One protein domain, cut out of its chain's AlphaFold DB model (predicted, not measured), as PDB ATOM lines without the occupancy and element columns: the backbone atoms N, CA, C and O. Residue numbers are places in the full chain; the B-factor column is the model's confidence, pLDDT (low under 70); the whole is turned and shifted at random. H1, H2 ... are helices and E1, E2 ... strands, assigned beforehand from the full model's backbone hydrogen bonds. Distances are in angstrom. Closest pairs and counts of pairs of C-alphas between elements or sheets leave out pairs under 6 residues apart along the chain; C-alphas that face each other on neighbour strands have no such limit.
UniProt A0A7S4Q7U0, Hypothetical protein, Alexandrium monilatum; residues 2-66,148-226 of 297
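This is residues 2 to 66 and 148 to 226 of the 297 residues of the protein "Hypothetical protein" of Alexandrium monilatum (UniProt A0A7S4Q7U0). Begin at the small strand hairpin E1 and E2 at one end; from there two long helices, H1 and H6, run side by side in opposite ways, and H2 folds back from H1 as an open V. H4 lies between H2 and H6, H3 packs beside H2, and H5 follows H4. The 144 printed residues hold six named helices, then two antiparallel strands, and are mostly helix. The whole is only just loose, close to compact: radius of gyration of the C-alphas 17.9 A, spans 53 by 38 by 31 A.

Find E1 at residues 215 to 220 and E2 at 223 to 226, ending at C-alpha 226, (-62.589, -19.453, -14.186). H1, residues 2 to 30, starts at C-alpha 2, (-51.822, -25.389, -19.307), kinks 32 degrees near residue 9 and spans 41.8 A. H2 is residues 35 to 63, 41.4 A; H6 is 191 to 212, 31.0 A. H3 is 148 to 158, H4 161 to 170, H5 172 to 182.

Between E1 and E2, N 218 and O 225 are within hydrogen-bond range, 2.8 A. H1 touches H6, closest C-alphas Gly 19 and Gly 196, 4.0 A, at a shallow tilt of 19 degrees. H1 and H2, a helical hairpin, touch at Gly 28 and Leu 38, C-alphas 6.3 A apart, at a steep tilt of 39 degrees. H4 touches H6, closest C-alphas Ile 166 and Ser 204, 6.2 A, and H2, Ser 53 and Ala 161, 6.4 A. H3 touches H2, closest C-alphas Ala 59 and Gly 157, 5.6 A. H5 is close to H6 but not clearly touching, C-alphas Val 173 and Ala 197, 7.2 A. O i to N i+4 pairs are all within range in H3 to H6, 22 of 25 in H1 and 23 of 25 in H2.

The farthest C-alphas, Gly 184 and His 222, are 58.5 A apart. Residues 67 to 147 are not printed; the gap is 28.3 A. Of the links printed whole, none is long. pLDDT is under 70 at residues 2 to 8 and 33.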
ATOM      1  N   VAL A   2     -52.745 -24.536 -20.095       45.22
ATOM      2  CA  VAL A   2     -51.822 -25.389 -19.307       45.22
ATOM      3  C   VAL A   2     -51.049 -24.620 -18.211       45.22
ATOM      4  O   VAL A   2     -50.628 -25.209 -17.221       45.22
ATOM      5  N   LEU A   3     -50.907 -23.294 -18.333       46.41
ATOM      6  CA  LEU A   3     -50.005 -22.482 -17.496       46.41
ATOM      7  C   LEU A   3     -50.528 -22.142 -16.083       46.41
ATOM      8  O   LEU A   3     -49.742 -22.143 -15.144       46.41
ATOM      9  N   ALA A   4     -51.828 -21.901 -15.877       47.88
ATOM     10  CA  ALA A   4     -52.351 -21.543 -14.542       47.88
ATOM     11  C   ALA A   4     -52.479 -22.762 -13.610       47.88
ATOM     12  O   ALA A   4     -52.040 -22.716 -12.460       47.88
ATOM     13  N   ALA A   5     -52.958 -23.896 -14.135       53.50
ATOM     14  CA  ALA A   5     -52.898 -25.182 -13.435       53.50
ATOM     15  C   ALA A   5     -51.446 -25.625 -13.153       53.50
ATOM     16  O   ALA A   5     -51.204 -26.407 -12.231       53.50
ATOM     17  N   SER A   6     -50.471 -25.098 -13.906       60.75
ATOM     18  CA  SER A   6     -49.051 -25.340 -13.658       60.75
ATOM     19  C   SER A   6     -48.580 -24.712 -12.349       60.75
ATOM     20  O   SER A   6     -47.784 -25.339 -11.665       60.75
ATOM     21  N   HIS A   7     -49.067 -23.533 -11.946       68.88
ATOM     22  CA  HIS A   7     -48.487 -22.817 -10.801       68.88
ATOM     23  C   HIS A   7     -48.841 -23.460  -9.450       68.88
ATOM     24  O   HIS A   7     -47.952 -23.730  -8.645       68.88
ATOM     25  N   GLU A   8     -50.114 -23.809  -9.212       68.25
ATOM     26  CA  GLU A   8     -50.510 -24.542  -7.993       68.25
ATOM     27  C   GLU A   8     -49.875 -25.945  -7.948       68.25
ATOM     28  O   GLU A   8     -49.428 -26.411  -6.898       68.25
ATOM     29  N   CYS A   9     -49.771 -26.605  -9.107       70.25
ATOM     30  CA  CYS A   9     -49.114 -27.905  -9.233       70.25
ATOM     31  C   CYS A   9     -47.599 -27.811  -8.978       70.25
ATOM     32  O   CYS A   9     -47.023 -28.703  -8.357       70.25
ATOM     33  N   GLN A  10     -46.948 -26.727  -9.408       77.94
ATOM     34  CA  GLN A  10     -45.533 -26.464  -9.151       77.94
ATOM     35  C   GLN A  10     -45.269 -26.180  -7.675       77.94
ATOM     36  O   GLN A  10     -44.326 -26.748  -7.134       77.94
ATOM     37  N   ILE A  11     -46.114 -25.389  -7.004       80.62
ATOM     38  CA  ILE A  11     -45.994 -25.140  -5.556       80.62
ATOM     39  C   ILE A  11     -46.114 -26.458  -4.788       80.62
ATOM     40  O   ILE A  11     -45.274 -26.765  -3.945       80.62
ATOM     41  N   HIS A  12     -47.111 -27.280  -5.127       79.38
ATOM     42  CA  HIS A  12     -47.280 -28.600  -4.529       79.38
ATOM     43  C   HIS A  12     -46.039 -29.485  -4.714       79.38
ATOM     44  O   HIS A  12     -45.538 -30.075  -3.757       79.38
ATOM     45  N   ARG A  13     -45.541 -29.589  -5.953       78.00
ATOM     46  CA  ARG A  13     -44.338 -30.373  -6.266       78.00
ATOM     47  C   ARG A  13     -43.122 -29.833  -5.521       78.00
ATOM     48  O   ARG A  13     -42.373 -30.627  -4.975       78.00
ATOM     49  N   GLY A  14     -42.962 -28.514  -5.448       80.75
ATOM     50  CA  GLY A  14     -41.877 -27.863  -4.718       80.75
ATOM     51  C   GLY A  14     -41.886 -28.219  -3.234       80.75
ATOM     52  O   GLY A  14     -40.863 -28.651  -2.711       80.75
ATOM     53  N   LEU A  15     -43.045 -28.121  -2.574       82.12
ATOM     54  CA  LEU A  15     -43.196 -28.474  -1.157       82.12
ATOM     55  C   LEU A  15     -42.926 -29.961  -0.899       82.12
ATOM     56  O   LEU A  15     -42.210 -30.293   0.043       82.12
ATOM     57  N   ALA A  16     -43.457 -30.850  -1.743       77.31
ATOM     58  CA  ALA A  16     -43.234 -32.286  -1.615       77.31
ATOM     59  C   ALA A  16     -41.753 -32.655  -1.811       77.31
ATOM     60  O   ALA A  16     -41.186 -33.364  -0.982       77.31
ATOM     61  N   THR A  17     -41.105 -32.123  -2.854       77.94
ATOM     62  CA  THR A  17     -39.677 -32.353  -3.120       77.94
ATOM     63  C   THR A  17     -38.802 -31.799  -2.001       77.94
ATOM     64  O   THR A  17     -37.874 -32.476  -1.571       77.94
ATOM     65  N   MET A  18     -39.110 -30.602  -1.491       82.94
ATOM     66  CA  MET A  18     -38.380 -30.010  -0.368       82.94
ATOM     67  C   MET A  18     -38.515 -30.869   0.895       82.94
ATOM     68  O   MET A  18     -37.513 -31.154   1.543       82.94
ATOM     69  N   GLY A  19     -39.725 -31.344   1.207       78.06
ATOM     70  CA  GLY A  19     -39.959 -32.244   2.338       78.06
ATOM     71  C   GLY A  19     -39.163 -33.547   2.223       78.06
ATOM     72  O   GLY A  19     -38.490 -33.941   3.173       78.06
ATOM     73  N   SER A  20     -39.163 -34.180   1.044       74.81
ATOM     74  CA  SER A  20     -38.343 -35.373   0.785       74.81
ATOM     75  C   SER A  20     -36.842 -35.094   0.894       74.81
ATOM     76  O   SER A  20     -36.105 -35.920   1.429       74.81
ATOM     77  N   LEU A  21     -36.385 -33.928   0.430       78.56
ATOM     78  CA  LEU A  21     -34.983 -33.527   0.499       78.56
ATOM     79  C   LEU A  21     -34.536 -33.269   1.944       78.56
ATOM     80  O   LEU A  21     -33.453 -33.702   2.317       78.56
ATOM     81  N   MET A  22     -35.372 -32.647   2.780       81.44
ATOM     82  CA  MET A  22     -35.082 -32.454   4.207       81.44
ATOM     83  C   MET A  22     -34.921 -33.787   4.948       81.44
ATOM     84  O   MET A  22     -33.960 -33.952   5.699       81.44
ATOM     85  N   ILE A  23     -35.813 -34.752   4.688       78.31
ATOM     86  CA  ILE A  23     -35.722 -36.111   5.251       78.31
ATOM     87  C   ILE A  23     -34.431 -36.802   4.774       78.31
ATOM     88  O   ILE A  23     -33.717 -37.418   5.564       78.31
ATOM     89  N   GLY A  24     -34.094 -36.662   3.488       75.00
ATOM     90  CA  GLY A  24     -32.878 -37.237   2.909       75.00
ATOM     91  C   GLY A  24     -31.581 -36.626   3.451       75.00
ATOM     92  O   GLY A  24     -30.628 -37.360   3.705       75.00
ATOM     93  N   LEU A  25     -31.542 -35.306   3.659       77.88
ATOM     94  CA  LEU A  25     -30.385 -34.603   4.224       77.88
ATOM     95  C   LEU A  25     -30.110 -35.034   5.664       77.88
ATOM     96  O   LEU A  25     -28.955 -35.270   6.008       77.88
ATOM     97  N   HIS A  26     -31.158 -35.175   6.480       79.06
ATOM     98  CA  HIS A  26     -31.029 -35.659   7.855       79.06
ATOM     99  C   HIS A  26     -30.445 -37.076   7.896       79.06
ATOM    100  O   HIS A  26     -29.468 -37.327   8.595       79.06
ATOM    101  N   ALA A  27     -30.959 -37.982   7.056       74.25
ATOM    102  CA  ALA A  27     -30.399 -39.328   6.922       74.25
ATOM    103  C   ALA A  27     -28.924 -39.312   6.466       74.25
ATOM    104  O   ALA A  27     -28.120 -40.117   6.930       74.25
ATOM    105  N   GLY A  28     -28.552 -38.373   5.588       73.06
ATOM    106  CA  GLY A  28     -27.178 -38.197   5.117       73.06
ATOM    107  C   GLY A  28     -26.200 -37.717   6.193       73.06
ATOM    108  O   GLY A  28     -25.031 -38.074   6.130       73.06
ATOM    109  N   GLN A  29     -26.654 -36.960   7.198       79.00
ATOM    110  CA  GLN A  29     -25.798 -36.509   8.308       79.00
ATOM    111  C   GLN A  29     -25.398 -37.645   9.259       79.00
ATOM    112  O   GLN A  29     -24.405 -37.522   9.970       79.00
ATOM    113  N   ILE A  30     -26.157 -38.742   9.268       77.06
ATOM    114  CA  ILE A  30     -25.936 -39.893  10.152       77.06
ATOM    115  C   ILE A  30     -24.977 -40.920   9.511       77.06
ATOM    116  O   ILE A  30     -24.382 -41.733  10.214       77.06
ATOM    117  N   LEU A  31     -24.798 -40.893   8.185       73.44
ATOM    118  CA  LEU A  31     -24.042 -41.904   7.435       73.44
ATOM    119  C   LEU A  31     -22.623 -41.415   7.095       73.44
ATOM    120  O   LEU A  31     -22.456 -40.367   6.477       73.44
ATOM    121  N   GLU A  32     -21.597 -42.215   7.409       74.25
ATOM    122  CA  GLU A  32     -20.175 -41.892   7.152       74.25
ATOM    123  C   GLU A  32     -19.827 -41.723   5.657       74.25
ATOM    124  O   GLU A  32     -18.856 -41.049   5.315       74.25
ATOM    125  N   ALA A  33     -20.634 -42.283   4.750       66.50
ATOM    126  CA  ALA A  33     -20.485 -42.143   3.300       66.50
ATOM    127  C   ALA A  33     -21.725 -41.459   2.688       66.50
ATOM    128  O   ALA A  33     -22.537 -42.127   2.048       66.50
ATOM    129  N   PRO A  34     -21.902 -40.136   2.854       70.31
ATOM    130  CA  PRO A  34     -23.174 -39.458   2.592       70.31
ATOM    131  C   PRO A  34     -23.555 -39.396   1.107       70.31
ATOM    132  O   PRO A  34     -24.737 -39.294   0.779       70.31
ATOM    133  N   LEU A  35     -22.583 -39.475   0.189       77.94
ATOM    134  CA  LEU A  35     -22.830 -39.244  -1.236       77.94
ATOM    135  C   LEU A  35     -23.689 -40.340  -1.881       77.94
ATOM    136  O   LEU A  35     -24.597 -40.024  -2.647       77.94
ATOM    137  N   LEU A  36     -23.420 -41.615  -1.585       74.44
ATOM    138  CA  LEU A  36     -24.123 -42.733  -2.220       74.44
ATOM    139  C   LEU A  36     -25.594 -42.835  -1.757       74.44
ATOM    140  O   LEU A  36     -26.466 -42.871  -2.624       74.44
ATOM    141  N   PRO A  37     -25.917 -42.795  -0.447       70.81
ATOM    142  CA  PRO A  37     -27.298 -42.744   0.033       70.81
ATOM    143  C   PRO A  37     -28.052 -41.509  -0.464       70.81
ATOM    144  O   PRO A  37     -29.223 -41.617  -0.820       70.81
ATOM    145  N   LEU A  38     -27.390 -40.347  -0.544       72.12
ATOM    146  CA  LEU A  38     -27.990 -39.126  -1.086       72.12
ATOM    147  C   LEU A  38     -28.322 -39.280  -2.576       72.12
ATOM    148  O   LEU A  38     -29.424 -38.940  -3.002       72.12
ATOM    149  N   LEU A  39     -27.398 -39.831  -3.365       79.75
ATOM    150  CA  LEU A  39     -27.599 -40.083  -4.790       79.75
ATOM    151  C   LEU A  39     -28.728 -41.095  -5.027       79.75
ATOM    152  O   LEU A  39     -29.575 -40.859  -5.887       79.75
ATOM    153  N   VAL A  40     -28.794 -42.167  -4.230       75.50
ATOM    154  CA  VAL A  40     -29.911 -43.123  -4.259       75.50
ATOM    155  C   VAL A  40     -31.221 -42.420  -3.906       75.50
ATOM    156  O   VAL A  40     -32.158 -42.487  -4.694       75.50
ATOM    157  N   ASN A  41     -31.276 -41.651  -2.815       74.81
ATOM    158  CA  ASN A  41     -32.474 -40.898  -2.426       74.81
ATOM    159  C   ASN A  41     -32.932 -39.878  -3.481       74.81
ATOM    160  O   ASN A  41     -34.129 -39.625  -3.591       74.81
ATOM    161  N   CYS A  42     -32.018 -39.309  -4.269       72.44
ATOM    162  CA  CYS A  42     -32.348 -38.410  -5.377       72.44
ATOM    163  C   CYS A  42     -32.798 -39.161  -6.642       72.44
ATOM    164  O   CYS A  42     -33.708 -38.712  -7.339       72.44
ATOM    165  N   LEU A  43     -32.188 -40.310  -6.949       75.62
ATOM    166  CA  LEU A  43     -32.521 -41.115  -8.127       75.62
ATOM    167  C   LEU A  43     -33.812 -41.908  -7.950       75.62
ATOM    168  O   LEU A  43     -34.591 -42.009  -8.896       75.62
ATOM    169  N   THR A  44     -34.072 -42.448  -6.760       74.50
ATOM    170  CA  THR A  44     -35.275 -43.234  -6.469       74.50
ATOM    171  C   THR A  44     -36.569 -42.524  -6.884       74.50
ATOM    172  O   THR A  44     -37.336 -43.140  -7.623       74.50
ATOM    173  N   PRO A  45     -36.847 -41.258  -6.511       71.44
ATOM    174  CA  PRO A  45     -38.069 -40.579  -6.933       71.44
ATOM    175  C   PRO A  45     -38.123 -40.330  -8.447       71.44
ATOM    176  O   PRO A  45     -39.210 -40.388  -9.018       71.44
ATOM    177  N   LEU A  46     -36.984 -40.108  -9.119       75.81
ATOM    178  CA  LEU A  46     -36.929 -39.953 -10.579       75.81
ATOM    179  C   LEU A  46     -37.259 -41.266 -11.293       75.81
ATOM    180  O   LEU A  46     -38.134 -41.299 -12.160       75.81
ATOM    181  N   VAL A  47     -36.605 -42.356 -10.894       77.62
ATOM    182  CA  VAL A  47     -36.852 -43.697 -11.437       77.62
ATOM    183  C   VAL A  47     -38.292 -44.115 -11.159       77.62
ATOM    184  O   VAL A  47     -38.983 -44.575 -12.060       77.62
ATOM    185  N   LEU A  48     -38.792 -43.874  -9.948       74.75
ATOM    186  CA  LEU A  48     -40.166 -44.187  -9.572       74.75
ATOM    187  C   LEU A  48     -41.180 -43.359 -10.376       74.75
ATOM    188  O   LEU A  48     -42.188 -43.906 -10.822       74.75
ATOM    189  N   ALA A  49     -40.908 -42.077 -10.639       74.06
ATOM    190  CA  ALA A  49     -41.742 -41.247 -11.508       74.06
ATOM    191  C   ALA A  49     -41.758 -41.751 -12.960       74.06
ATOM    192  O   ALA A  49     -42.825 -41.778 -13.584       74.06
ATOM    193  N   LEU A  50     -40.611 -42.193 -13.489       76.75
ATOM    194  CA  LEU A  50     -40.517 -42.824 -14.808       76.75
ATOM    195  C   LEU A  50     -41.301 -44.140 -14.841       76.75
ATOM    196  O   LEU A  50     -42.147 -44.317 -15.715       76.75
ATOM    197  N   CYS A  51     -41.114 -45.016 -13.851       81.62
ATOM    198  CA  CYS A  51     -41.859 -46.266 -13.724       81.62
ATOM    199  C   CYS A  51     -43.371 -46.022 -13.670       81.62
ATOM    200  O   CYS A  51     -44.112 -46.656 -14.414       81.62
ATOM    201  N   ILE A  52     -43.847 -45.087 -12.840       78.25
ATOM    202  CA  ILE A  52     -45.278 -44.759 -12.747       78.25
ATOM    203  C   ILE A  52     -45.798 -44.189 -14.068       78.25
ATOM    204  O   ILE A  52     -46.907 -44.528 -14.477       78.25
ATOM    205  N   SER A  53     -45.020 -43.347 -14.749       78.81
ATOM    206  CA  SER A  53     -45.419 -42.771 -16.036       78.81
ATOM    207  C   SER A  53     -45.563 -43.852 -17.105       78.81
ATOM    208  O   SER A  53     -46.604 -43.923 -17.755       78.81
ATOM    209  N   THR A  54     -44.583 -44.751 -17.220       82.31
ATOM    210  CA  THR A  54     -44.632 -45.901 -18.135       82.31
ATOM    211  C   THR A  54     -45.779 -46.844 -17.784       82.31
ATOM    212  O   THR A  54     -46.538 -47.241 -18.667       82.31
ATOM    213  N   LEU A  55     -45.973 -47.150 -16.496       80.25
ATOM    214  CA  LEU A  55     -47.081 -47.986 -16.029       80.25
ATOM    215  C   LEU A  55     -48.433 -47.369 -16.344       80.25
ATOM    216  O   LEU A  55     -49.341 -48.081 -16.751       80.25
ATOM    217  N   ARG A  56     -48.575 -46.055 -16.181       81.94
ATOM    218  CA  ARG A  56     -49.813 -45.357 -16.506       81.94
ATOM    219  C   ARG A  56     -50.070 -45.354 -18.004       81.94
ATOM    220  O   ARG A  56     -51.213 -45.548 -18.394       81.94
ATOM    221  N   SER A  57     -49.051 -45.138 -18.830       84.00
ATOM    222  CA  SER A  57     -49.196 -45.226 -20.286       84.00
ATOM    223  C   SER A  57     -49.617 -46.633 -20.706       84.00
ATOM    224  O   SER A  57     -50.595 -46.772 -21.431       84.00
ATOM    225  N   GLY A  58     -48.967 -47.670 -20.167       82.75
ATOM    226  CA  GLY A  58     -49.342 -49.064 -20.413       82.75
ATOM    227  C   GLY A  58     -50.753 -49.394 -19.924       82.75
ATOM    228  O   GLY A  58     -51.532 -49.984 -20.661       82.75
ATOM    229  N   ALA A  59     -51.121 -48.947 -18.720       83.25
ATOM    230  CA  ALA A  59     -52.458 -49.139 -18.170       83.25
ATOM    231  C   ALA A  59     -53.520 -48.408 -19.000       83.25
ATOM    232  O   ALA A  59     -54.534 -49.001 -19.332       83.25
ATOM    233  N   LYS A  60     -53.296 -47.141 -19.373       82.25
ATOM    234  CA  LYS A  60     -54.220 -46.383 -20.228       82.25
ATOM    235  C   LYS A  60     -54.426 -47.058 -21.572       82.25
ATOM    236  O   LYS A  60     -55.564 -47.150 -22.010       82.25
ATOM    237  N   GLU A  61     -53.348 -47.527 -22.193       83.31
ATOM    238  CA  GLU A  61     -53.444 -48.249 -23.455       83.31
ATOM    239  C   GLU A  61     -54.250 -49.532 -23.269       83.31
ATOM    240  O   GLU A  61     -55.196 -49.775 -24.007       83.31
ATOM    241  N   LEU A  62     -53.961 -50.300 -22.216       80.06
ATOM    242  CA  LEU A  62     -54.702 -51.511 -21.876       80.06
ATOM    243  C   LEU A  62     -56.184 -51.241 -21.587       80.06
ATOM    244  O   LEU A  62     -57.023 -52.074 -21.906       80.06
ATOM    245  N   PHE A  63     -56.506 -50.090 -20.992       77.56
ATOM    246  CA  PHE A  63     -57.864 -49.692 -20.624       77.56
ATOM    247  C   PHE A  63     -58.659 -49.021 -21.750       77.56
ATOM    248  O   PHE A  63     -59.852 -48.776 -21.563       77.56
ATOM    249  N   ARG A  64     -58.058 -48.747 -22.913       81.00
ATOM    250  CA  ARG A  64     -58.791 -48.213 -24.067       81.00
ATOM    251  C   ARG A  64     -59.848 -49.211 -24.540       81.00
ATOM    252  O   ARG A  64     -59.532 -50.372 -24.776       81.00
ATOM    253  N   ALA A  65     -61.077 -48.724 -24.717       78.88
ATOM    254  CA  ALA A  65     -62.205 -49.522 -25.206       78.88
ATOM    255  C   ALA A  65     -61.948 -50.106 -26.607       78.88
ATOM    256  O   ALA A  65     -62.407 -51.202 -26.911       78.88
ATOM    257  N   ASP A  66     -61.161 -49.400 -27.422       80.94
ATOM    258  CA  ASP A  66     -60.794 -49.815 -28.780       80.94
ATOM    259  C   ASP A  66     -59.550 -50.716 -28.821       80.94
ATOM    260  O   ASP A  66     -59.065 -51.063 -29.900       80.94
ATOM    261  N   PHE A 148     -51.109 -54.258  -2.176       83.31
ATOM    262  CA  PHE A 148     -50.855 -52.839  -2.422       83.31
ATOM    263  C   PHE A 148     -50.457 -52.558  -3.870       83.31
ATOM    264  O   PHE A 148     -50.906 -51.565  -4.441       83.31
ATOM    265  N   GLN A 149     -49.653 -53.419  -4.494       82.12
ATOM    266  CA  GLN A 149     -49.237 -53.230  -5.880       82.12
ATOM    267  C   GLN A 149     -50.401 -53.328  -6.867       82.12
ATOM    268  O   GLN A 149     -50.469 -52.504  -7.779       82.12
ATOM    269  N   VAL A 150     -51.322 -54.280  -6.684       84.38
ATOM    270  CA  VAL A 150     -52.530 -54.393  -7.521       84.38
ATOM    271  C   VAL A 150     -53.411 -53.153  -7.356       84.38
ATOM    272  O   VAL A 150     -53.806 -52.546  -8.351       84.38
ATOM    273  N   ASN A 151     -53.638 -52.716  -6.114       86.56
ATOM    274  CA  ASN A 151     -54.434 -51.521  -5.826       86.56
ATOM    275  C   ASN A 151     -53.827 -50.248  -6.432       86.56
ATOM    276  O   ASN A 151     -54.553 -49.429  -6.989       86.56
ATOM    277  N   ILE A 152     -52.502 -50.086  -6.378       83.75
ATOM    278  CA  ILE A 152     -51.822 -48.938  -6.991       83.75
ATOM    279  C   ILE A 152     -51.898 -48.993  -8.519       83.75
ATOM    280  O   ILE A 152     -52.119 -47.952  -9.134       83.75
ATOM    281  N   THR A 153     -51.764 -50.168  -9.146       82.50
ATOM    282  CA  THR A 153     -51.954 -50.297 -10.603       82.50
ATOM    283  C   THR A 153     -53.378 -49.896 -10.999       82.50
ATOM    284  O   THR A 153     -53.564 -49.135 -11.946       82.50
ATOM    285  N   TRP A 154     -54.382 -50.359 -10.250       83.56
ATOM    286  CA  TRP A 154     -55.778 -50.004 -10.492       83.56
ATOM    287  C   TRP A 154     -56.025 -48.502 -10.305       83.56
ATOM    288  O   TRP A 154     -56.569 -47.839 -11.189       83.56
ATOM    289  N   LEU A 155     -55.518 -47.926  -9.210       84.06
ATOM    290  CA  LEU A 155     -55.584 -46.492  -8.946       84.06
ATOM    291  C   LEU A 155     -54.883 -45.677 -10.043       84.06
ATOM    292  O   LEU A 155     -55.368 -44.609 -10.410       84.06
ATOM    293  N   ALA A 156     -53.774 -46.168 -10.601       83.62
ATOM    294  CA  ALA A 156     -53.070 -45.514 -11.703       83.62
ATOM    295  C   ALA A 156     -53.861 -45.510 -13.015       83.62
ATOM    296  O   ALA A 156     -53.744 -44.550 -13.780       83.62
ATOM    297  N   GLY A 157     -54.683 -46.537 -13.248       78.75
ATOM    298  CA  GLY A 157     -55.651 -46.558 -14.345       78.75
ATOM    299  C   GLY A 157     -56.775 -45.538 -14.149       78.75
ATOM    300  O   GLY A 157     -57.140 -44.843 -15.094       78.75
ATOM    301  N   LEU A 158     -57.273 -45.394 -12.918       81.06
ATOM    302  CA  LEU A 158     -58.401 -44.510 -12.596       81.06
ATOM    303  C   LEU A 158     -58.026 -43.036 -12.395       81.06
ATOM    304  O   LEU A 158     -58.889 -42.165 -12.477       81.06
ATOM    305  N   THR A 159     -56.766 -42.735 -12.078       88.00
ATOM    306  CA  THR A 159     -56.359 -41.396 -11.624       88.00
ATOM    307  C   THR A 159     -55.187 -40.814 -12.418       88.00
ATOM    308  O   THR A 159     -54.777 -41.300 -13.480       88.00
ATOM    309  N   SER A 160     -54.665 -39.678 -11.947       84.25
ATOM    310  CA  SER A 160     -53.485 -39.055 -12.533       84.25
ATOM    311  C   SER A 160     -52.192 -39.617 -11.940       84.25
ATOM    312  O   SER A 160     -52.152 -39.995 -10.774       84.25
ATOM    313  N   ALA A 161     -51.101 -39.600 -12.715       80.00
ATOM    314  CA  ALA A 161     -49.775 -39.981 -12.210       80.00
ATOM    315  C   ALA A 161     -49.372 -39.152 -10.975       80.00
ATOM    316  O   ALA A 161     -48.740 -39.667 -10.059       80.00
ATOM    317  N   VAL A 162     -49.802 -37.884 -10.921       83.19
ATOM    318  CA  VAL A 162     -49.590 -36.999  -9.768       83.19
ATOM    319  C   VAL A 162     -50.357 -37.508  -8.547       83.19
ATOM    320  O   VAL A 162     -49.786 -37.588  -7.465       83.19
ATOM    321  N   THR A 163     -51.621 -37.905  -8.721       87.88
ATOM    322  CA  THR A 163     -52.451 -38.471  -7.646       87.88
ATOM    323  C   THR A 163     -51.818 -39.733  -7.071       87.88
ATOM    324  O   THR A 163     -51.679 -39.847  -5.857       87.88
ATOM    325  N   VAL A 164     -51.373 -40.653  -7.933       86.75
ATOM    326  CA  VAL A 164     -50.699 -41.888  -7.505       86.75
ATOM    327  C   VAL A 164     -49.407 -41.583  -6.752       86.75
ATOM    328  O   VAL A 164     -49.157 -42.192  -5.715       86.75
ATOM    329  N   GLY A 165     -48.608 -40.623  -7.231       84.00
ATOM    330  CA  GLY A 165     -47.385 -40.193  -6.549       84.00
ATOM    331  C   GLY A 165     -47.659 -39.638  -5.150       84.00
ATOM    332  O   GLY A 165     -46.981 -40.010  -4.198       84.00
ATOM    333  N   ILE A 166     -48.701 -38.817  -5.005       87.06
ATOM    334  CA  ILE A 166     -49.121 -38.251  -3.716       87.06
ATOM    335  C   ILE A 166     -49.581 -39.348  -2.756       87.06
ATOM    336  O   ILE A 166     -49.088 -39.423  -1.635       87.06
ATOM    337  N   VAL A 167     -50.458 -40.251  -3.203       87.81
ATOM    338  CA  VAL A 167     -50.897 -41.405  -2.397       87.81
ATOM    339  C   VAL A 167     -49.702 -42.281  -2.002       87.81
ATOM    340  O   VAL A 167     -49.616 -42.751  -0.866       87.81
ATOM    341  N   GLY A 168     -48.741 -42.448  -2.913       84.94
ATOM    342  CA  GLY A 168     -47.482 -43.144  -2.673       84.94
ATOM    343  C   GLY A 168     -46.580 -42.476  -1.628       84.94
ATOM    344  O   GLY A 168     -45.864 -43.192  -0.935       84.94
ATOM    345  N   GLY A 169     -46.633 -41.150  -1.482       83.12
ATOM    346  CA  GLY A 169     -45.943 -40.416  -0.418       83.12
ATOM    347  C   GLY A 169     -46.682 -40.487   0.920       83.12
ATOM    348  O   GLY A 169     -46.074 -40.766   1.949       83.12
ATOM    349  N   ILE A 170     -48.009 -40.321   0.908       86.88
ATOM    350  CA  ILE A 170     -48.838 -40.344   2.125       86.88
ATOM    351  C   ILE A 170     -48.740 -41.690   2.841       86.88
ATOM    352  O   ILE A 170     -48.644 -41.705   4.063       86.88
ATOM    353  N   LYS A 171     -48.731 -42.818   2.113       86.44
ATOM    354  CA  LYS A 171     -48.701 -44.161   2.731       86.44
ATOM    355  C   LYS A 171     -47.475 -44.409   3.622       86.44
ATOM    356  O   LYS A 171     -47.531 -45.273   4.492       86.44
ATOM    357  N   VAL A 172     -46.385 -43.668   3.409       82.00
ATOM    358  CA  VAL A 172     -45.161 -43.790   4.211       82.00
ATOM    359  C   VAL A 172     -45.418 -43.323   5.647       82.00
ATOM    360  O   VAL A 172     -44.887 -43.910   6.584       82.00
ATOM    361  N   VAL A 173     -46.298 -42.334   5.840       82.56
ATOM    362  CA  VAL A 173     -46.577 -41.750   7.159       82.56
ATOM    363  C   VAL A 173     -47.289 -42.739   8.098       82.56
ATOM    364  O   VAL A 173     -46.777 -42.952   9.196       82.56
ATOM    365  N   PRO A 174     -48.397 -43.414   7.714       77.69
ATOM    366  CA  PRO A 174     -48.984 -44.463   8.544       77.69
ATOM    367  C   PRO A 174     -48.007 -45.597   8.851       77.69
ATOM    368  O   PRO A 174     -47.977 -46.071   9.979       77.69
ATOM    369  N   GLN A 175     -47.185 -46.008   7.879       83.44
ATOM    370  CA  GLN A 175     -46.180 -47.048   8.098       83.44
ATOM    371  C   GLN A 175     -45.180 -46.639   9.190       83.44
ATOM    372  O   GLN A 175     -44.868 -47.438  10.067       83.44
ATOM    373  N   TRP A 176     -44.713 -45.389   9.172       82.94
ATOM    374  CA  TRP A 176     -43.820 -44.858  10.205       82.94
ATOM    375  C   TRP A 176     -44.501 -44.779  11.566       82.94
ATOM    376  O   TRP A 176     -43.913 -45.176  12.568       82.94
ATOM    377  N   LEU A 177     -45.750 -44.309  11.598       81.69
ATOM    378  CA  LEU A 177     -46.517 -44.189  12.833       81.69
ATOM    379  C   LEU A 177     -46.761 -45.558  13.479       81.69
ATOM    380  O   LEU A 177     -46.598 -45.703  14.685       81.69
ATOM    381  N   LEU A 178     -47.104 -46.569  12.677       83.31
ATOM    382  CA  LEU A 178     -47.277 -47.941  13.153       83.31
ATOM    383  C   LEU A 178     -45.951 -48.535  13.641       83.31
ATOM    384  O   LEU A 178     -45.920 -49.148  14.704       83.31
ATOM    385  N   ASN A 179     -44.851 -48.308  12.918       82.19
ATOM    386  CA  ASN A 179     -43.527 -48.758  13.351       82.19
ATOM    387  C   ASN A 179     -43.113 -48.123  14.688       82.19
ATOM    388  O   ASN A 179     -42.593 -48.827  15.553       82.19
ATOM    389  N   ALA A 180     -43.387 -46.828  14.880       83.19
ATOM    390  CA  ALA A 180     -43.145 -46.131  16.143       83.19
ATOM    391  C   ALA A 180     -44.019 -46.686  17.279       83.19
ATOM    392  O   ALA A 180     -43.530 -46.926  18.378       83.19
ATOM    393  N   ALA A 181     -45.312 -46.893  17.011       85.94
ATOM    394  CA  ALA A 181     -46.285 -47.272  18.028       85.94
ATOM    395  C   ALA A 181     -46.151 -48.730  18.492       85.94
ATOM    396  O   ALA A 181     -46.334 -49.008  19.674       85.94
ATOM    397  N   PHE A 182     -45.858 -49.661  17.577       85.75
ATOM    398  CA  PHE A 182     -45.950 -51.099  17.859       85.75
ATOM    399  C   PHE A 182     -44.606 -51.809  18.007       85.75
ATOM    400  O   PHE A 182     -44.527 -52.765  18.773       85.75
ATOM    401  N   LEU A 183     -43.557 -51.384  17.294       82.12
ATOM    402  CA  LEU A 183     -42.270 -52.093  17.314       82.12
ATOM    403  C   LEU A 183     -41.240 -51.476  18.263       82.12
ATOM    404  O   LEU A 183     -40.147 -52.022  18.395       82.12
ATOM    405  N   GLY A 184     -41.552 -50.340  18.897       77.12
ATOM    406  CA  GLY A 184     -40.586 -49.618  19.729       77.12
ATOM    407  C   GLY A 184     -39.318 -49.230  18.961       77.12
ATOM    408  O   GLY A 184     -38.278 -48.988  19.571       77.12
ATOM    409  N   LEU A 185     -39.382 -49.200  17.623       78.50
ATOM    410  CA  LEU A 185     -38.283 -48.703  16.813       78.50
ATOM    411  C   LEU A 185     -38.073 -47.242  17.203       78.50
ATOM    412  O   LEU A 185     -39.031 -46.468  17.206       78.50
ATOM    413  N   ASN A 186     -36.826 -46.880  17.512       79.94
ATOM    414  CA  ASN A 186     -36.419 -45.495  17.729       79.94
ATOM    415  C   ASN A 186     -36.592 -44.730  16.412       79.94
ATOM    416  O   ASN A 186     -35.654 -44.576  15.634       79.94
ATOM    417  N   VAL A 187     -37.825 -44.316  16.126       78.88
ATOM    418  CA  VAL A 187     -38.113 -43.421  15.017       78.88
ATOM    419  C   VAL A 187     -37.464 -42.102  15.367       78.88
ATOM    420  O   VAL A 187     -37.740 -41.512  16.410       78.88
ATOM    421  N   ASP A 188     -36.569 -41.664  14.496       81.12
ATOM    422  CA  ASP A 188     -35.894 -40.395  14.656       81.12
ATOM    423  C   ASP A 188     -36.912 -39.259  14.484       81.12
ATOM    424  O   ASP A 188     -37.298 -38.889  13.370       81.12
ATOM    425  N   LEU A 189     -37.381 -38.737  15.618       86.88
ATOM    426  CA  LEU A 189     -38.320 -37.623  15.717       86.88
ATOM    427  C   LEU A 189     -37.618 -36.263  15.570       86.88
ATOM    428  O   LEU A 189     -38.080 -35.267  16.131       86.88
ATOM    429  N   SER A 190     -36.505 -36.194  14.830       88.62
ATOM    430  CA  SER A 190     -35.862 -34.921  14.521       88.62
ATOM    431  C   SER A 190     -36.871 -33.923  13.945       88.62
ATOM    432  O   SER A 190     -37.787 -34.268  13.186       88.62
ATOM    433  N   LEU A 191     -36.693 -32.645  14.289       89.88
ATOM    434  CA  LEU A 191     -37.547 -31.566  13.783       89.88
ATOM    435  C   LEU A 191     -37.568 -31.523  12.246       89.88
ATOM    436  O   LEU A 191     -38.578 -31.138  11.661       89.88
ATOM    437  N   LEU A 192     -36.484 -31.959  11.594       85.50
ATOM    438  CA  LEU A 192     -36.398 -32.075  10.139       85.50
ATOM    439  C   LEU A 192     -37.324 -33.170   9.594       85.50
ATOM    440  O   LEU A 192     -38.037 -32.918   8.624       85.50
ATOM    441  N   ASN A 193     -37.372 -34.343  10.231       85.44
ATOM    442  CA  ASN A 193     -38.261 -35.434   9.826       85.44
ATOM    443  C   ASN A 193     -39.733 -35.074  10.039       85.44
ATOM    444  O   ASN A 193     -40.553 -35.259   9.138       85.44
ATOM    445  N   ILE A 194     -40.066 -34.506  11.203       88.81
ATOM    446  CA  ILE A 194     -41.431 -34.055  11.505       88.81
ATOM    447  C   ILE A 194     -41.841 -32.939  10.538       88.81
ATOM    448  O   ILE A 194     -42.920 -32.998   9.949       88.81
ATOM    449  N   GLY A 195     -40.972 -31.945  10.324       89.75
ATOM    450  CA  GLY A 195     -41.210 -30.854   9.380       89.75
ATOM    451  C   GLY A 195     -41.414 -31.354   7.950       89.75
ATOM    452  O   GLY A 195     -42.378 -30.960   7.293       89.75
ATOM    453  N   GLY A 196     -40.572 -32.283   7.489       86.31
ATOM    454  CA  GLY A 196     -40.704 -32.926   6.182       86.31
ATOM    455  C   GLY A 196     -42.022 -33.690   6.032       86.31
ATOM    456  O   GLY A 196     -42.729 -33.505   5.040       86.31
ATOM    457  N   ALA A 197     -42.410 -34.483   7.035       86.94
ATOM    458  CA  ALA A 197     -43.683 -35.204   7.037       86.94
ATOM    459  C   ALA A 197     -44.888 -34.247   7.003       86.94
ATOM    460  O   ALA A 197     -45.809 -34.434   6.203       86.94
ATOM    461  N   MET A 198     -44.863 -33.180   7.809       90.56
ATOM    462  CA  MET A 198     -45.914 -32.157   7.822       90.56
ATOM    463  C   MET A 198     -46.016 -31.413   6.488       90.56
ATOM    464  O   MET A 198     -47.128 -31.140   6.030       90.56
ATOM    465  N   LEU A 199     -44.890 -31.131   5.822       88.25
ATOM    466  CA  LEU A 199     -44.876 -30.536   4.483       88.25
ATOM    467  C   LEU A 199     -45.516 -31.461   3.443       88.25
ATOM    468  O   LEU A 199     -46.348 -31.004   2.660       88.25
ATOM    469  N   VAL A 200     -45.193 -32.757   3.464       86.88
ATOM    470  CA  VAL A 200     -45.786 -33.752   2.552       86.88
ATOM    471  C   VAL A 200     -47.295 -33.883   2.777       86.88
ATOM    472  O   VAL A 200     -48.061 -33.901   1.808       86.88
ATOM    473  N   LEU A 201     -47.749 -33.922   4.034       89.62
ATOM    474  CA  LEU A 201     -49.177 -33.955   4.369       89.62
ATOM    475  C   LEU A 201     -49.894 -32.671   3.940       89.62
ATOM    476  O   LEU A 201     -50.948 -32.736   3.309       89.62
ATOM    477  N   THR A 202     -49.305 -31.506   4.213       90.62
ATOM    478  CA  THR A 202     -49.882 -30.207   3.833       90.62
ATOM    479  C   THR A 202     -50.000 -30.084   2.318       90.62
ATOM    480  O   THR A 202     -51.062 -29.716   1.815       90.62
ATOM    481  N   ALA A 203     -48.949 -30.452   1.578       87.56
ATOM    482  CA  ALA A 203     -48.978 -30.508   0.123       87.56
ATOM    483  C   ALA A 203     -50.118 -31.428  -0.347       87.56
ATOM    484  O   ALA A 203     -50.999 -30.999  -1.093       87.56
ATOM    485  N   SER A 204     -50.199 -32.641   0.195       89.19
ATOM    486  CA  SER A 204     -51.253 -33.601  -0.139       89.19
ATOM    487  C   SER A 204     -52.668 -33.049   0.087       89.19
ATOM    488  O   SER A 204     -53.535 -33.196  -0.778       89.19
ATOM    489  N   CYS A 205     -52.904 -32.357   1.206       91.81
ATOM    490  CA  CYS A 205     -54.176 -31.695   1.501       91.81
ATOM    491  C   CYS A 205     -54.482 -30.551   0.525       91.81
ATOM    492  O   CYS A 205     -55.617 -30.428   0.058       91.81
ATOM    493  N   LEU A 206     -53.484 -29.729   0.185       89.88
ATOM    494  CA  LEU A 206     -53.632 -28.652  -0.797       89.88
ATOM    495  C   LEU A 206     -53.979 -29.206  -2.181       89.88
ATOM    496  O   LEU A 206     -54.873 -28.676  -2.840       89.88
ATOM    497  N   TYR A 207     -53.340 -30.302  -2.592       89.44
ATOM    498  CA  TYR A 207     -53.664 -30.989  -3.838       89.44
ATOM    499  C   TYR A 207     -55.069 -31.590  -3.823       89.44
ATOM    500  O   TYR A 207     -55.841 -31.383  -4.755       89.44
ATOM    501  N   ALA A 208     -55.446 -32.298  -2.756       89.69
ATOM    502  CA  ALA A 208     -56.794 -32.847  -2.635       89.69
ATOM    503  C   ALA A 208     -57.853 -31.735  -2.723       89.69
ATOM    504  O   ALA A 208     -58.853 -31.871  -3.432       89.69
ATOM    505  N   ARG A 209     -57.601 -30.590  -2.074       90.88
ATOM    506  CA  ARG A 209     -58.463 -29.407  -2.137       90.88
ATOM    507  C   ARG A 209     -58.518 -28.802  -3.543       90.88
ATOM    508  O   ARG A 209     -59.612 -28.462  -3.988       90.88
ATOM    509  N   SER A 210     -57.392 -28.674  -4.249       87.19
ATOM    510  CA  SER A 210     -57.363 -28.110  -5.611       87.19
ATOM    511  C   SER A 210     -58.054 -29.021  -6.631       87.19
ATOM    512  O   SER A 210     -58.773 -28.553  -7.519       87.19
ATOM    513  N   VAL A 211     -57.931 -30.340  -6.468       85.56
ATOM    514  CA  VAL A 211     -58.639 -31.320  -7.299       85.56
ATOM    515  C   VAL A 211     -60.133 -31.370  -6.966       85.56
ATOM    516  O   VAL A 211     -60.930 -31.579  -7.874       85.56
ATOM    517  N   SER A 212     -60.541 -31.104  -5.725       87.19
ATOM    518  CA  SER A 212     -61.958 -31.124  -5.323       87.19
ATOM    519  C   SER A 212     -62.760 -29.892  -5.768       87.19
ATOM    520  O   SER A 212     -63.988 -29.902  -5.695       87.19
ATOM    521  N   ARG A 213     -62.103 -28.814  -6.217       88.12
ATOM    522  CA  ARG A 213     -62.802 -27.603  -6.670       88.12
ATOM    523  C   ARG A 213     -63.525 -27.845  -8.010       88.12
ATOM    524  O   ARG A 213     -62.910 -28.368  -8.940       88.12
ATOM    525  N   PRO A 214     -64.799 -27.419  -8.142       84.62
ATOM    526  CA  PRO A 214     -65.586 -27.598  -9.367       84.62
ATOM    527  C   PRO A 214     -65.139 -26.689 -10.519       84.62
ATOM    528  O   PRO A 214     -65.420 -26.981 -11.677       84.62
ATOM    529  N   HIS A 215     -64.427 -25.606 -10.217       84.56
ATOM    530  CA  HIS A 215     -63.894 -24.673 -11.204       84.56
ATOM    531  C   HIS A 215     -62.375 -24.793 -11.250       84.56
ATOM    532  O   HIS A 215     -61.730 -24.990 -10.215       84.56
ATOM    533  N   MET A 216     -61.801 -24.663 -12.444       84.50
ATOM    534  CA  MET A 216     -60.362 -24.543 -12.624       84.50
ATOM    535  C   MET A 216     -60.017 -23.178 -13.207       84.50
ATOM    536  O   MET A 216     -60.708 -22.669 -14.087       84.50
ATOM    537  N   LEU A 217     -58.945 -22.587 -12.691       80.94
ATOM    538  CA  LEU A 217     -58.401 -21.355 -13.231       80.94
ATOM    539  C   LEU A 217     -57.577 -21.710 -14.470       80.94
ATOM    540  O   LEU A 217     -56.604 -22.467 -14.391       80.94
ATOM    541  N   VAL A 218     -57.988 -21.198 -15.621       83.81
ATOM    542  CA  VAL A 218     -57.356 -21.453 -16.910       83.81
ATOM    543  C   VAL A 218     -56.771 -20.139 -17.401       83.81
ATOM    544  O   VAL A 218     -57.452 -19.121 -17.426       83.81
ATOM    545  N   LEU A 219     -55.498 -20.150 -17.798       80.56
ATOM    546  CA  LEU A 219     -54.923 -19.003 -18.499       80.56
ATOM    547  C   LEU A 219     -55.424 -19.032 -19.951       80.56
ATOM    548  O   LEU A 219     -54.958 -19.866 -20.741       80.56
ATOM    549  N   GLY A 220     -56.425 -18.209 -20.251       83.69
ATOM    550  CA  GLY A 220     -56.980 -17.965 -21.580       83.69
ATOM    551  C   GLY A 220     -56.300 -16.785 -22.279       83.69
ATOM    552  O   GLY A 220     -55.393 -16.156 -21.733       83.69
ATOM    553  N   CYS A 221     -56.741 -16.475 -23.500       87.69
ATOM    554  CA  CYS A 221     -56.205 -15.362 -24.292       87.69
ATOM    555  C   CYS A 221     -56.512 -13.985 -23.672       87.69
ATOM    556  O   CYS A 221     -55.785 -13.032 -23.930       87.69
ATOM    557  N   HIS A 222     -57.550 -13.886 -22.832       90.50
ATOM    558  CA  HIS A 222     -57.947 -12.658 -22.132       90.50
ATOM    559  C   HIS A 222     -57.491 -12.606 -20.662       90.50
ATOM    560  O   HIS A 222     -57.884 -11.702 -19.928       90.50
ATOM    561  N   GLY A 223     -56.645 -13.545 -20.223       90.50
ATOM    562  CA  GLY A 223     -56.121 -13.598 -18.856       90.50
ATOM    563  C   GLY A 223     -56.556 -14.846 -18.088       90.50
ATOM    564  O   GLY A 223     -56.700 -15.927 -18.655       90.50
ATOM    565  N   LEU A 224     -56.684 -14.722 -16.766       87.31
ATOM    566  CA  LEU A 224     -57.082 -15.824 -15.888       87.31
ATOM    567  C   LEU A 224     -58.609 -15.935 -15.855       87.31
ATOM    568  O   LEU A 224     -59.282 -15.113 -15.239       87.31
ATOM    569  N   GLU A 225     -59.143 -16.968 -16.495       89.75
ATOM    570  CA  GLU A 225     -60.577 -17.240 -16.557       89.75
ATOM    571  C   GLU A 225     -60.927 -18.438 -15.668       89.75
ATOM    572  O   GLU A 225     -60.248 -19.469 -15.673       89.75
ATOM    573  N   TRP A 226     -62.009 -18.318 -14.897       87.06
ATOM    574  CA  TRP A 226     -62.589 -19.453 -14.186       87.06
ATOM    575  C   TRP A 226     -63.439 -20.254 -15.159       87.06
ATOM    576  O   TRP A 226     -64.550 -19.849 -15.493       87.06
TER     577      TRP A 226